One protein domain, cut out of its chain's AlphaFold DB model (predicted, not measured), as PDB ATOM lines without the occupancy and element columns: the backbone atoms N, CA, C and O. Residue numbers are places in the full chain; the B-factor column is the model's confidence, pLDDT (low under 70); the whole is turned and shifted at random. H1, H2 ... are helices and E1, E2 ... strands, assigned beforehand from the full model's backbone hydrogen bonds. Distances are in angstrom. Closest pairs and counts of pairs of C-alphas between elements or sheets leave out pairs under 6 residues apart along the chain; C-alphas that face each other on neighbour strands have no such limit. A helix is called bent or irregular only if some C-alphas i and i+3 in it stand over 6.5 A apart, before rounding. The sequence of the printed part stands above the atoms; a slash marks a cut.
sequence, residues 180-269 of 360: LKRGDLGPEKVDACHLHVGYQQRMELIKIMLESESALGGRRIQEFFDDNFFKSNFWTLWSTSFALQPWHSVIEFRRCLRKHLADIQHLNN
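This is residues 180 to 269 of the 360 residues of an uncharacterized protein of Pseudogymnoascus sp. VKM F-4520 (FW-2644) (UniProt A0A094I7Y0). A small two-stranded hairpin, E1 and E2, lies at one end of a body of five helices, in which H1 and H5 meet nearly at right angles and H4 lies nearest to the mean of the C-alphas. The short helix H2 is at the opposite end of the long axis from the hairpin, and few of the helices touch one another. The printed part has 90 residues, with two strands followed by five helices in the order E1, E2, H1, H2, H3, H4, H5; the sheet, E1 - E2, is antiparallel and the class is mostly helix. The whole is compact by its radius of gyration of the C-alphas, 13.8 A, but its outline is elongated, with spans of 48 by 26 by 24 A.

E1, residues 180 to 183, begins at C-alpha 180 at (114.295, 136.452, 167.754). E2 follows as residues 186 to 190 and is 12.5 A long. H1, residues 199 to 210, is 16.6 A from first to last C-alpha and begins at C-alpha 199 at (114.297, 143.613, 144.106). H2 is residues 213 to 216 and H3 is residues 227 to 230. H4, residues 233 to 242, is 14.2 A long. H5, residues 250 to 263, is the longest helix at 19.7 A and ends at C-alpha 263 at (112.356, 156.615, 159.900). H5 is irregular: C-alphas 259 and 262 are 7.5 A apart.

E1 and E2 are a hairpin of antiparallel strands, their directions at 132 degrees. N 183 and O 186 are 2.8 A apart and N 188 and O 181 are 2.8 A apart, both within hydrogen-bond range. E1 is apart from the five helices, and E2 is only just apart from H4, at 8.4 A. H1 touches H5 with residues 208 to 209 alone, and their lines are about perpendicular at 76 degrees; the closest C-alphas are those of Met 209 and Arg 254, 5.7 A apart. H2 only just touches H5, with 3 pairs of C-alphas within 8 A, the closest being those of Glu 213 and Ile 251 at 6.1 A. H3 is close to but not clearly touching H1, where the closest C-alphas, those of Gln 201 and Phe 229, are 6.6 A apart. H3 is also close to but not clearly touching H4, with the C-alphas of Phe 229 and Trp 235 closest at 6.6 A. H4 and H5 are near each other, with 8 pairs of C-alphas within 10 A. In H1 and H4 every O i to N i+4 pair is within hydrogen-bond range, in H5 8 of 10 are, and H2 and H3 are too short for such a pair.

The two C-alphas farthest apart, those of Leu 185 and Ser 214, are 48.8 A apart. The printed part has no cut and no long link. The mean pLDDT of the printed part is 87.3, and residues 192 to 194 and 265 to 269 are under 70.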
ATOM      1  N   LEU A 180     113.709 137.731 167.368       88.31
ATOM      2  CA  LEU A 180     114.295 136.452 167.754       88.31
ATOM      3  C   LEU A 180     113.769 135.370 166.812       88.31
ATOM      4  O   LEU A 180     112.561 135.262 166.602       88.31
ATOM      5  N   LYS A 181     114.671 134.558 166.261       85.94
ATOM      6  CA  LYS A 181     114.317 133.347 165.512       85.94
ATOM      7  C   LYS A 181     114.768 132.118 166.288       85.94
ATOM      8  O   LYS A 181     115.720 132.177 167.061       85.94
ATOM      9  N   ARG A 182     114.119 130.982 166.055       88.06
ATOM     10  CA  ARG A 182     114.623 129.697 166.538       88.06
ATOM     11  C   ARG A 182     115.729 129.221 165.595       88.06
ATOM     12  O   ARG A 182     115.449 128.982 164.424       88.06
ATOM     13  N   GLY A 183     116.955 129.140 166.096       86.44
ATOM     14  CA  GLY A 183     118.088 128.514 165.423       86.44
ATOM     15  C   GLY A 183     118.326 127.087 165.912       86.44
ATOM     16  O   GLY A 183     117.619 126.590 166.794       86.44
ATOM     17  N   ASP A 184     119.346 126.444 165.350       87.62
ATOM     18  CA  ASP A 184     119.673 125.040 165.629       87.62
ATOM     19  C   ASP A 184     120.188 124.834 167.063       87.62
ATOM     20  O   ASP A 184     119.969 123.784 167.664       87.62
ATOM     21  N   LEU A 185     120.827 125.860 167.637       88.62
ATOM     22  CA  LEU A 185     121.402 125.842 168.987       88.62
ATOM     23  C   LEU A 185     120.556 126.601 170.027       88.62
ATOM     24  O   LEU A 185     120.974 126.738 171.175       88.62
ATOM     25  N   GLY A 186     119.372 127.094 169.649       89.69
ATOM     26  CA  GLY A 186     118.490 127.873 170.524       89.69
ATOM     27  C   GLY A 186     118.000 129.180 169.891       89.69
ATOM     28  O   GLY A 186     118.091 129.356 168.676       89.69
ATOM     29  N   PRO A 187     117.417 130.099 170.680       89.25
ATOM     30  CA  PRO A 187     116.986 131.402 170.186       89.25
ATOM     31  C   PRO A 187     118.177 132.233 169.697       89.25
ATOM     32  O   PRO A 187     119.117 132.497 170.443       89.25
ATOM     33  N   GLU A 188     118.112 132.685 168.451       88.38
ATOM     34  CA  GLU A 188     119.122 133.525 167.820       88.38
ATOM     35  C   GLU A 188     118.554 134.920 167.556       88.38
ATOM     36  O   GLU A 188     117.441 135.081 167.043       88.38
ATOM     37  N   LYS A 189     119.353 135.945 167.860       86.06
ATOM     38  CA  LYS A 189     119.055 137.325 167.473       86.06
ATOM     39  C   LYS A 189     119.138 137.462 165.954       86.06
ATOM     40  O   LYS A 189     120.134 137.082 165.343       86.06
ATOM     41  N   VAL A 190     118.123 138.081 165.361       80.94
ATOM     42  CA  VAL A 190     118.163 138.520 163.964       80.94
ATOM     43  C   VAL A 190     118.581 139.983 163.926       80.94
ATOM     44  O   VAL A 190     117.996 140.824 164.613       80.94
ATOM     45  N   ASP A 191     119.597 140.297 163.124       71.94
ATOM     46  CA  ASP A 191     119.988 141.684 162.900       71.94
ATOM     47  C   ASP A 191     118.948 142.392 162.018       71.94
ATOM     48  O   ASP A 191     118.820 142.129 160.821       71.94
ATOM     49  N   ALA A 192     118.180 143.286 162.639       62.75
ATOM     50  CA  ALA A 192     117.155 144.080 161.976       62.75
ATOM     51  C   ALA A 192     117.734 145.255 161.162       62.75
ATOM     52  O   ALA A 192     116.980 145.894 160.430       62.75
ATOM     53  N   CYS A 193     119.044 145.546 161.241       60.62
ATOM     54  CA  CYS A 193     119.674 146.604 160.439       60.62
ATOM     55  C   CYS A 193     119.655 146.277 158.938       60.62
ATOM     56  O   CYS A 193     119.599 147.176 158.097       60.62
ATOM     57  N   HIS A 194     119.632 144.987 158.595       66.12
ATOM     58  CA  HIS A 194     119.523 144.511 157.224       66.12
ATOM     59  C   HIS A 194     118.117 143.960 156.972       66.12
ATOM     60  O   HIS A 194     117.845 142.758 157.049       66.12
ATOM     61  N   LEU A 195     117.197 144.867 156.646       70.31
ATOM     62  CA  LEU A 195     115.859 144.537 156.161       70.31
ATOM     63  C   LEU A 195     116.002 143.993 154.734       70.31
ATOM     64  O   LEU A 195     115.951 144.726 153.747       70.31
ATOM     65  N   HIS A 196     116.305 142.701 154.625       71.06
ATOM     66  CA  HIS A 196     116.521 142.012 153.357       71.06
ATOM     67  C   HIS A 196     115.210 141.955 152.558       71.06
ATOM     68  O   HIS A 196     114.428 141.018 152.679       71.06
ATOM     69  N   VAL A 197     114.966 142.984 151.745       81.00
ATOM     70  CA  VAL A 197     113.860 143.040 150.781       81.00
ATOM     71  C   VAL A 197     114.425 142.811 149.383       81.00
ATOM     72  O   VAL A 197     115.326 143.548 148.962       81.00
ATOM     73  N   GLY A 198     113.912 141.804 148.676       84.69
ATOM     74  CA  GLY A 198     114.305 141.490 147.302       84.69
ATOM     75  C   GLY A 198     113.905 142.584 146.309       84.69
ATOM     76  O   GLY A 198     113.069 143.440 146.597       84.69
ATOM     77  N   TYR A 199     114.522 142.579 145.124       88.00
ATOM     78  CA  TYR A 199     114.297 143.613 144.106       88.00
ATOM     79  C   TYR A 199     112.818 143.739 143.712       88.00
ATOM     80  O   TYR A 199     112.282 144.845 143.704       88.00
ATOM     81  N   GLN A 200     112.140 142.613 143.460       88.25
ATOM     82  CA  GLN A 200     110.726 142.599 143.079       88.25
ATOM     83  C   GLN A 200     109.836 143.209 144.170       88.25
ATOM     84  O   GLN A 200     109.033 144.092 143.883       88.25
ATOM     85  N   GLN A 201     110.043 142.823 145.433       89.69
ATOM     86  CA  GLN A 201     109.276 143.370 146.553       89.69
ATOM     87  C   GLN A 201     109.527 144.873 146.740       89.69
ATOM     88  O   GLN A 201     108.597 145.618 147.037       89.69
ATOM     89  N   ARG A 202     110.761 145.356 146.521       90.19
ATOM     90  CA  ARG A 202     111.055 146.801 146.547       90.19
ATOM     91  C   ARG A 202     110.300 147.555 145.457       90.19
ATOM     92  O   ARG A 202     109.811 148.648 145.725       90.19
ATOM     93  N   MET A 203     110.207 146.994 144.252       92.50
ATOM     94  CA  MET A 203     109.467 147.631 143.160       92.50
ATOM     95  C   MET A 203     107.971 147.707 143.476       92.50
ATOM     96  O   MET A 203     107.372 148.761 143.275       92.50
ATOM     97  N   GLU A 204     107.388 146.651 144.051       93.31
ATOM     98  CA  GLU A 204     105.987 146.675 144.491       93.31
ATOM     99  C   GLU A 204     105.751 147.673 145.636       93.31
ATOM    100  O   GLU A 204     104.787 148.435 145.593       93.31
ATOM    101  N   LEU A 205     106.662 147.774 146.613       93.38
ATOM    102  CA  LEU A 205     106.586 148.806 147.659       93.38
ATOM    103  C   LEU A 205     106.591 150.224 147.065       93.38
ATOM    104  O   LEU A 205     105.750 151.047 147.428       93.38
ATOM    105  N   ILE A 206     107.503 150.508 146.128       92.75
ATOM    106  CA  ILE A 206     107.579 151.810 145.447       92.75
ATOM    107  C   ILE A 206     106.293 152.081 144.668       92.75
ATOM    108  O   ILE A 206     105.740 153.178 144.762       92.75
ATOM    109  N   LYS A 207     105.788 151.086 143.937       93.12
ATOM    110  CA  LYS A 207     104.538 151.195 143.186       93.12
ATOM    111  C   LYS A 207     103.380 151.553 144.111       93.12
ATOM    112  O   LYS A 207     102.729 152.564 143.880       93.12
ATOM    113  N   ILE A 208     103.189 150.822 145.211       94.81
ATOM    114  CA  ILE A 208     102.152 151.128 146.209       94.81
ATOM    115  C   ILE A 208     102.300 152.561 146.741       94.81
ATOM    116  O   ILE A 208     101.307 153.275 146.869       94.81
ATOM    117  N   MET A 209     103.520 153.020 147.028       93.88
ATOM    118  CA  MET A 209     103.749 154.381 147.528       93.88
ATOM    119  C   MET A 209     103.398 155.476 146.512       93.88
ATOM    120  O   MET A 209     102.928 156.545 146.922       93.88
ATOM    121  N   LEU A 210     103.635 155.231 145.221       93.94
ATOM    122  CA  LEU A 210     103.376 156.175 144.129       93.94
ATOM    123  C   LEU A 210     101.929 156.137 143.626       93.94
ATOM    124  O   LEU A 210     101.445 157.141 143.108       93.94
ATOM    125  N   GLU A 211     101.235 155.016 143.812       94.38
ATOM    126  CA  GLU A 211      99.839 154.860 143.420       94.38
ATOM    127  C   GLU A 211      98.899 155.804 144.184       94.38
ATOM    128  O   GLU A 211      99.167 156.248 145.312       94.38
ATOM    129  N   SER A 212      97.772 156.112 143.542       94.12
ATOM    130  CA  SER A 212      96.690 156.897 144.146       94.12
ATOM    131  C   SER A 212      95.819 156.027 145.056       94.12
ATOM    132  O   SER A 212      95.636 154.837 144.807       94.12
ATOM    133  N   GLU A 213      95.245 156.614 146.112       94.31
ATOM    134  CA  GLU A 213      94.375 155.857 147.030       94.31
ATOM    135  C   GLU A 213      93.127 155.312 146.318       94.31
ATOM    136  O   GLU A 213      92.702 154.191 146.590       94.31
ATOM    137  N   SER A 214      92.591 156.052 145.340       93.06
ATOM    138  CA  SER A 214      91.468 155.602 144.512       93.06
ATOM    139  C   SER A 214      91.818 154.390 143.644       93.06
ATOM    140  O   SER A 214      90.983 153.499 143.499       93.06
ATOM    141  N   ALA A 215      93.039 154.322 143.102       92.31
ATOM    142  CA  ALA A 215      93.505 153.178 142.314       92.31
ATOM    143  C   ALA A 215      93.764 151.931 143.174       92.31
ATOM    144  O   ALA A 215      93.537 150.807 142.727       92.31
ATOM    145  N   LEU A 216      94.216 152.120 144.416       92.00
ATOM    146  CA  LEU A 216      94.407 151.024 145.365       92.00
ATOM    147  C   LEU A 216      93.079 150.434 145.850       92.00
ATOM    148  O   LEU A 216      92.984 149.219 146.037       92.00
ATOM    149  N   GLY A 217      92.051 151.272 146.007       90.50
ATOM    150  CA  GLY A 217      90.696 150.850 146.349       90.50
ATOM    151  C   GLY A 217      90.613 150.035 147.648       90.50
ATOM    152  O   GLY A 217      91.439 150.161 148.548       90.50
ATOM    153  N   GLY A 218      89.607 149.163 147.749       91.44
ATOM    154  CA  GLY A 218      89.379 148.297 148.919       91.44
ATOM    155  C   GLY A 218      90.249 147.034 148.975       91.44
ATOM    156  O   GLY A 218      89.814 146.028 149.535       91.44
ATOM    157  N   ARG A 219      91.426 147.043 148.338       95.69
ATOM    158  CA  ARG A 219      92.287 145.861 148.195       95.69
ATOM    159  C   ARG A 219      93.115 145.581 149.448       95.69
ATOM    160  O   ARG A 219      93.395 146.471 150.259       95.69
ATOM    161  N   ARG A 220      93.531 144.325 149.591       96.88
ATOM    162  CA  ARG A 220      94.324 143.835 150.727       96.88
ATOM    163  C   ARG A 220      95.813 143.814 150.406       96.88
ATOM    164  O   ARG A 220      96.192 143.641 149.252       96.88
ATOM    165  N   ILE A 221      96.660 143.911 151.430       96.56
ATOM    166  CA  ILE A 221      98.129 143.883 151.279       96.56
ATOM    167  C   ILE A 221      98.594 142.601 150.563       96.56
ATOM    168  O   ILE A 221      99.408 142.666 149.646       96.56
ATOM    169  N   GLN A 222      98.024 141.445 150.918       96.31
ATOM    170  CA  GLN A 222      98.332 140.139 150.308       96.31
ATOM    171  C   GLN A 222      98.028 140.021 148.812       96.31
ATOM    172  O   GLN A 222      98.464 139.070 148.179       96.31
ATOM    173  N   GLU A 223      97.291 140.961 148.219       95.12
ATOM    174  CA  GLU A 223      97.038 140.957 146.776       95.12
ATOM    175  C   GLU A 223      98.181 141.585 145.958       95.12
ATOM    176  O   GLU A 223      98.112 141.592 144.729       95.12
ATOM    177  N   PHE A 224      99.193 142.156 146.619       93.69
ATOM    178  CA  PHE A 224     100.325 142.842 145.980       93.69
ATOM    179  C   PHE A 224     101.670 142.155 146.226       93.69
ATOM    180  O   PHE A 224     102.644 142.461 145.545       93.69
ATOM    181  N   PHE A 225     101.736 141.238 147.189       94.69
ATOM    182  CA  PHE A 225     102.978 140.604 147.611       94.69
ATOM    183  C   PHE A 225     102.851 139.087 147.636       94.69
ATOM    184  O   PHE A 225     101.774 138.545 147.875       94.69
ATOM    185  N   ASP A 226     103.974 138.413 147.411       92.25
ATOM    186  CA  ASP A 226     104.095 136.963 147.489       92.25
ATOM    187  C   ASP A 226     104.421 136.482 148.913       92.25
ATOM    188  O   ASP A 226     104.765 137.262 149.805       92.25
ATOM    189  N   ASP A 227     104.376 135.167 149.130       91.50
ATOM    190  CA  ASP A 227     104.699 134.553 150.426       91.50
ATOM    191  C   ASP A 227     106.116 134.888 150.916       91.50
ATOM    192  O   ASP A 227     106.372 134.909 152.122       91.50
ATOM    193  N   ASN A 228     107.053 135.154 150.000       90.69
ATOM    194  CA  ASN A 228     108.424 135.514 150.354       90.69
ATOM    195  C   ASN A 228     108.487 136.874 151.051       90.69
ATOM    196  O   ASN A 228     109.239 137.034 152.014       90.69
ATOM    197  N   PHE A 229     107.675 137.842 150.616       92.44
ATOM    198  CA  PHE A 229     107.560 139.125 151.300       92.44
ATOM    199  C   PHE A 229     107.077 138.954 152.743       92.44
ATOM    200  O   PHE A 229     107.684 139.509 153.658       92.44
ATOM    201  N   PHE A 230     106.045 138.139 152.964       92.75
ATOM    202  CA  PHE A 230     105.472 137.917 154.297       92.75
ATOM    203  C   PHE A 230     106.393 137.140 155.245       92.75
ATOM    204  O   PHE A 230     106.226 137.209 156.460       92.75
ATOM    205  N   LYS A 231     107.398 136.441 154.708       89.31
ATOM    206  CA  LYS A 231     108.464 135.779 155.479       89.31
ATOM    207  C   LYS A 231     109.695 136.667 155.693       89.31
ATOM    208  O   LYS A 231     110.647 136.241 156.343       89.31
ATOM    209  N   SER A 232     109.713 137.879 155.135       88.31
ATOM    210  CA  SER A 232     110.866 138.778 155.220       88.31
ATOM    211  C   SER A 232     110.980 139.459 156.586       88.31
ATOM    212  O   SER A 232     109.981 139.794 157.223       88.31
ATOM    213  N   ASN A 233     112.213 139.777 156.994       86.69
ATOM    214  CA  ASN A 233     112.467 140.570 158.206       86.69
ATOM    215  C   ASN A 233     111.808 141.954 158.143       86.69
ATOM    216  O   ASN A 233     111.422 142.493 159.177       86.69
ATOM    217  N   PHE A 234     111.666 142.517 156.937       88.19
ATOM    218  CA  PHE A 234     110.950 143.773 156.725       88.19
ATOM    219  C   PHE A 234     109.488 143.648 157.137       88.19
ATOM    220  O   PHE A 234     109.021 144.443 157.947       88.19
ATOM    221  N   TRP A 235     108.777 142.645 156.612       90.62
ATOM    222  CA  TRP A 235     107.377 142.448 156.964       90.62
ATOM    223  C   TRP A 235     107.218 142.126 158.444       90.62
ATOM    224  O   TRP A 235     106.343 142.707 159.076       90.62
ATOM    225  N   THR A 236     108.074 141.278 159.021       88.44
ATOM    226  CA  THR A 236     108.048 140.986 160.460       88.44
ATOM    227  C   THR A 236     108.154 142.269 161.274       88.44
ATOM    228  O   THR A 236     107.241 142.563 162.032       88.44
ATOM    229  N   LEU A 237     109.195 143.079 161.046       84.25
ATOM    230  CA  LEU A 237     109.386 144.347 161.750       84.25
ATOM    231  C   LEU A 237     108.184 145.285 161.575       84.25
ATOM    232  O   LEU A 237     107.684 145.865 162.537       84.25
ATOM    233  N   TRP A 238     107.726 145.452 160.337       87.06
ATOM    234  CA  TRP A 238     106.688 146.420 160.006       87.06
ATOM    235  C   TRP A 238     105.316 146.004 160.544       87.06
ATOM    236  O   TRP A 238     104.597 146.808 161.135       87.06
ATOM    237  N   SER A 239     104.954 144.735 160.372       88.94
ATOM    238  CA  SER A 239     103.670 144.194 160.815       88.94
ATOM    239  C   SER A 239     103.553 144.152 162.332       88.94
ATOM    240  O   SER A 239     102.493 144.501 162.844       88.94
ATOM    241  N   THR A 240     104.625 143.814 163.059       84.81
ATOM    242  CA  THR A 240     104.617 143.848 164.528       84.81
ATOM    243  C   THR A 240     104.629 145.271 165.063       84.81
ATOM    244  O   THR A 240     103.965 145.533 166.060       84.81
ATOM    245  N   SER A 241     105.320 146.198 164.387       81.00
ATOM    246  CA  SER A 241     105.336 147.609 164.789       81.00
ATOM    247  C   SER A 241     103.966 148.258 164.638       81.00
ATOM    248  O   SER A 241     103.553 148.964 165.537       81.00
ATOM    249  N   PHE A 242     103.248 148.013 163.537       83.50
ATOM    250  CA  PHE A 242     101.968 148.677 163.235       83.50
ATOM    251  C   PHE A 242     100.732 147.779 163.422       83.50
ATOM    252  O   PHE A 242      99.640 148.135 162.980       83.50
ATOM    253  N   ALA A 243     100.894 146.598 164.027       87.25
ATOM    254  CA  ALA A 243      99.850 145.575 164.171       87.25
ATOM    255  C   ALA A 243      99.115 145.246 162.850       87.25
ATOM    256  O   ALA A 243      97.898 145.038 162.812       87.25
ATOM    257  N   LEU A 244      99.852 145.207 161.737       90.81
ATOM    258  CA  LEU A 244      99.292 144.924 160.418       90.81
ATOM    259  C   LEU A 244      99.179 143.422 160.165       90.81
ATOM    260  O   LEU A 244     100.009 142.634 160.604       90.81
ATOM    261  N   GLN A 245      98.157 143.032 159.410       94.19
ATOM    262  CA  GLN A 245      97.937 141.662 158.960       94.19
ATOM    263  C   GLN A 245      97.818 141.637 157.430       94.19
ATOM    264  O   GLN A 245      97.393 142.638 156.849       94.19
ATOM    265  N   PRO A 246      98.136 140.520 156.750       96.31
ATOM    266  CA  PRO A 246      98.124 140.458 155.282       96.31
ATOM    267  C   PRO A 246      96.771 140.815 154.639       96.31
ATOM    268  O   PRO A 246      96.717 141.338 153.525       96.31
ATOM    269  N   TRP A 247      95.663 140.583 155.349       96.25
ATOM    270  CA  TRP A 247      94.310 140.920 154.898       96.25
ATOM    271  C   TRP A 247      93.881 142.365 155.197       96.25
ATOM    272  O   TRP A 247      92.766 142.741 154.834       96.25
ATOM    273  N   HIS A 248      94.712 143.175 155.863       95.81
ATOM    274  CA  HIS A 248      94.417 144.587 156.110       95.81
ATOM    275  C   HIS A 248      94.467 145.420 154.820       95.81
ATOM    276  O   HIS A 248      94.992 144.992 153.790       95.81
ATOM    277  N   SER A 249      93.896 146.623 154.903       95.94
ATOM    278  CA  SER A 249      93.836 147.593 153.809       95.94
ATOM    279  C   SER A 249      95.229 147.974 153.310       95.94
ATOM    280  O   SER A 249      96.087 148.405 154.087       95.94
ATOM    281  N   VAL A 250      95.434 147.887 151.994       96.12
ATOM    282  CA  VAL A 250      96.668 148.369 151.358       96.12
ATOM    283  C   VAL A 250      96.795 149.897 151.437       96.12
ATOM    284  O   VAL A 250      97.909 150.415 151.458       96.12
ATOM    285  N   ILE A 251      95.676 150.629 151.529       95.88
ATOM    286  CA  ILE A 251      95.683 152.092 151.679       95.88
ATOM    287  C   ILE A 251      96.324 152.477 153.015       95.88
ATOM    288  O   ILE A 251      97.204 153.337 153.047       95.88
ATOM    289  N   GLU A 252      95.950 151.805 154.104       93.25
ATOM    290  CA  GLU A 252      96.545 152.068 155.419       93.25
ATOM    291  C   GLU A 252      98.020 151.666 155.449       93.25
ATOM    292  O   GLU A 252      98.867 152.438 155.896       93.25
ATOM    293  N   PHE A 253      98.369 150.524 154.848       94.06
ATOM    294  CA  PHE A 253      99.768 150.136 154.680       94.06
ATOM    295  C   PHE A 253     100.581 151.193 153.917       94.06
ATOM    296  O   PHE A 253     101.666 151.572 154.358       94.06
ATOM    297  N   ARG A 254     100.039 151.740 152.821       94.38
ATOM    298  CA  ARG A 254     100.655 152.841 152.069       94.38
ATOM    299  C   ARG A 254     100.838 154.091 152.924       94.38
ATOM    300  O   ARG A 254     101.895 154.714 152.840       94.38
ATOM    301  N   ARG A 255      99.834 154.489 153.711       92.38
ATOM    302  CA  ARG A 255      99.926 155.656 154.605       92.38
ATOM    303  C   ARG A 255     101.036 155.462 155.633       92.38
ATOM    304  O   ARG A 255     101.891 156.339 155.745       92.38
ATOM    305  N   CYS A 256     101.106 154.292 156.272       89.62
ATOM    306  CA  CYS A 256     102.206 153.939 157.170       89.62
ATOM    307  C   CYS A 256     103.562 154.027 156.456       89.62
ATOM    308  O   CYS A 256     104.487 154.638 156.986       89.62
ATOM    309  N   LEU A 257     103.693 153.450 155.253       90.31
ATOM    310  CA  LEU A 257     104.937 153.492 154.474       90.31
ATOM    311  C   LEU A 257     105.358 154.933 154.180       90.31
ATOM    312  O   LEU A 257     106.478 155.331 154.479       90.31
ATOM    313  N   ARG A 258     104.459 155.750 153.629       90.25
ATOM    314  CA  ARG A 258     104.770 157.147 153.285       90.25
ATOM    315  C   ARG A 258     105.155 157.981 154.500       90.25
ATOM    316  O   ARG A 258     105.941 158.909 154.358       90.25
ATOM    317  N   LYS A 259     104.592 157.655 155.661       85.69
ATOM    318  CA  LYS A 259     104.797 158.397 156.898       85.69
ATOM    319  C   LYS A 259     106.058 157.979 157.652       85.69
ATOM    320  O   LYS A 259     106.760 158.844 158.152       85.69
ATOM    321  N   HIS A 260     106.359 156.681 157.713       83.88
ATOM    322  CA  HIS A 260     107.373 156.147 158.629       83.88
ATOM    323  C   HIS A 260     108.540 155.431 157.944       83.88
ATOM    324  O   HIS A 260     109.504 155.080 158.615       83.88
ATOM    325  N   LEU A 261     108.500 155.191 156.625       84.38
ATOM    326  CA  LEU A 261     109.556 154.420 155.955       84.38
ATOM    327  C   LEU A 261     110.917 155.128 156.001       84.38
ATOM    328  O   LEU A 261     111.939 154.458 156.119       84.38
ATOM    329  N   ALA A 262     110.939 156.464 155.948       81.81
ATOM    330  CA  ALA A 262     112.170 157.248 156.106       81.81
ATOM    331  C   ALA A 262     112.811 157.042 157.492       81.81
ATOM    332  O   ALA A 262     114.032 157.004 157.614       81.81
ATOM    333  N   ASP A 263     111.975 156.816 158.505       76.69
ATOM    334  CA  ASP A 263     112.356 156.615 159.900       76.69
ATOM    335  C   ASP A 263     112.337 155.139 160.314       76.69
ATOM    336  O   ASP A 263     112.308 154.814 161.498       76.69
ATOM    337  N   ILE A 264     112.404 154.209 159.357       76.88
ATOM    338  CA  ILE A 264     112.356 152.768 159.646       76.88
ATOM    339  C   ILE A 264     113.481 152.314 160.588       76.88
ATOM    340  O   ILE A 264     113.304 151.389 161.373       76.88
ATOM    341  N   GLN A 265     114.630 152.993 160.558       68.62
ATOM    342  CA  GLN A 265     115.732 152.742 161.491       68.62
ATOM    343  C   GLN A 265     115.394 153.210 162.915       68.62
ATOM    344  O   GLN A 265     115.824 152.587 163.886       68.62
ATOM    345  N   HIS A 266     114.578 154.260 163.048       66.75
ATOM    346  CA  HIS A 266     114.063 154.755 164.321       66.75
ATOM    347  C   HIS A 266     112.942 153.877 164.890       66.75
ATOM    348  O   HIS A 266     112.726 153.920 166.095       66.75
ATOM    349  N   LEU A 267     112.297 153.004 164.102       65.69
ATOM    350  CA  LEU A 267     111.395 151.978 164.660       65.69
ATOM    351  C   LEU A 267     112.125 151.012 165.608       65.69
ATOM    352  O   LEU A 267     111.505 150.425 166.489       65.69
ATOM    353  N   ASN A 268     113.449 150.876 165.473       62.84
ATOM    354  CA  ASN A 268     114.285 150.138 166.423       62.84
ATOM    355  C   ASN A 268     114.756 150.996 167.613       62.84
ATOM    356  O   ASN A 268     115.420 150.478 168.513       62.84
ATOM    357  N   ASN A 269     114.456 152.297 167.634       63.62
ATOM    358  CA  ASN A 269     114.855 153.217 168.694       63.62
ATOM    359  C   ASN A 269     113.786 153.273 169.795       63.62
ATOM    360  O   ASN A 269     112.806 154.014 169.704       63.62
TER     361      ASN A 269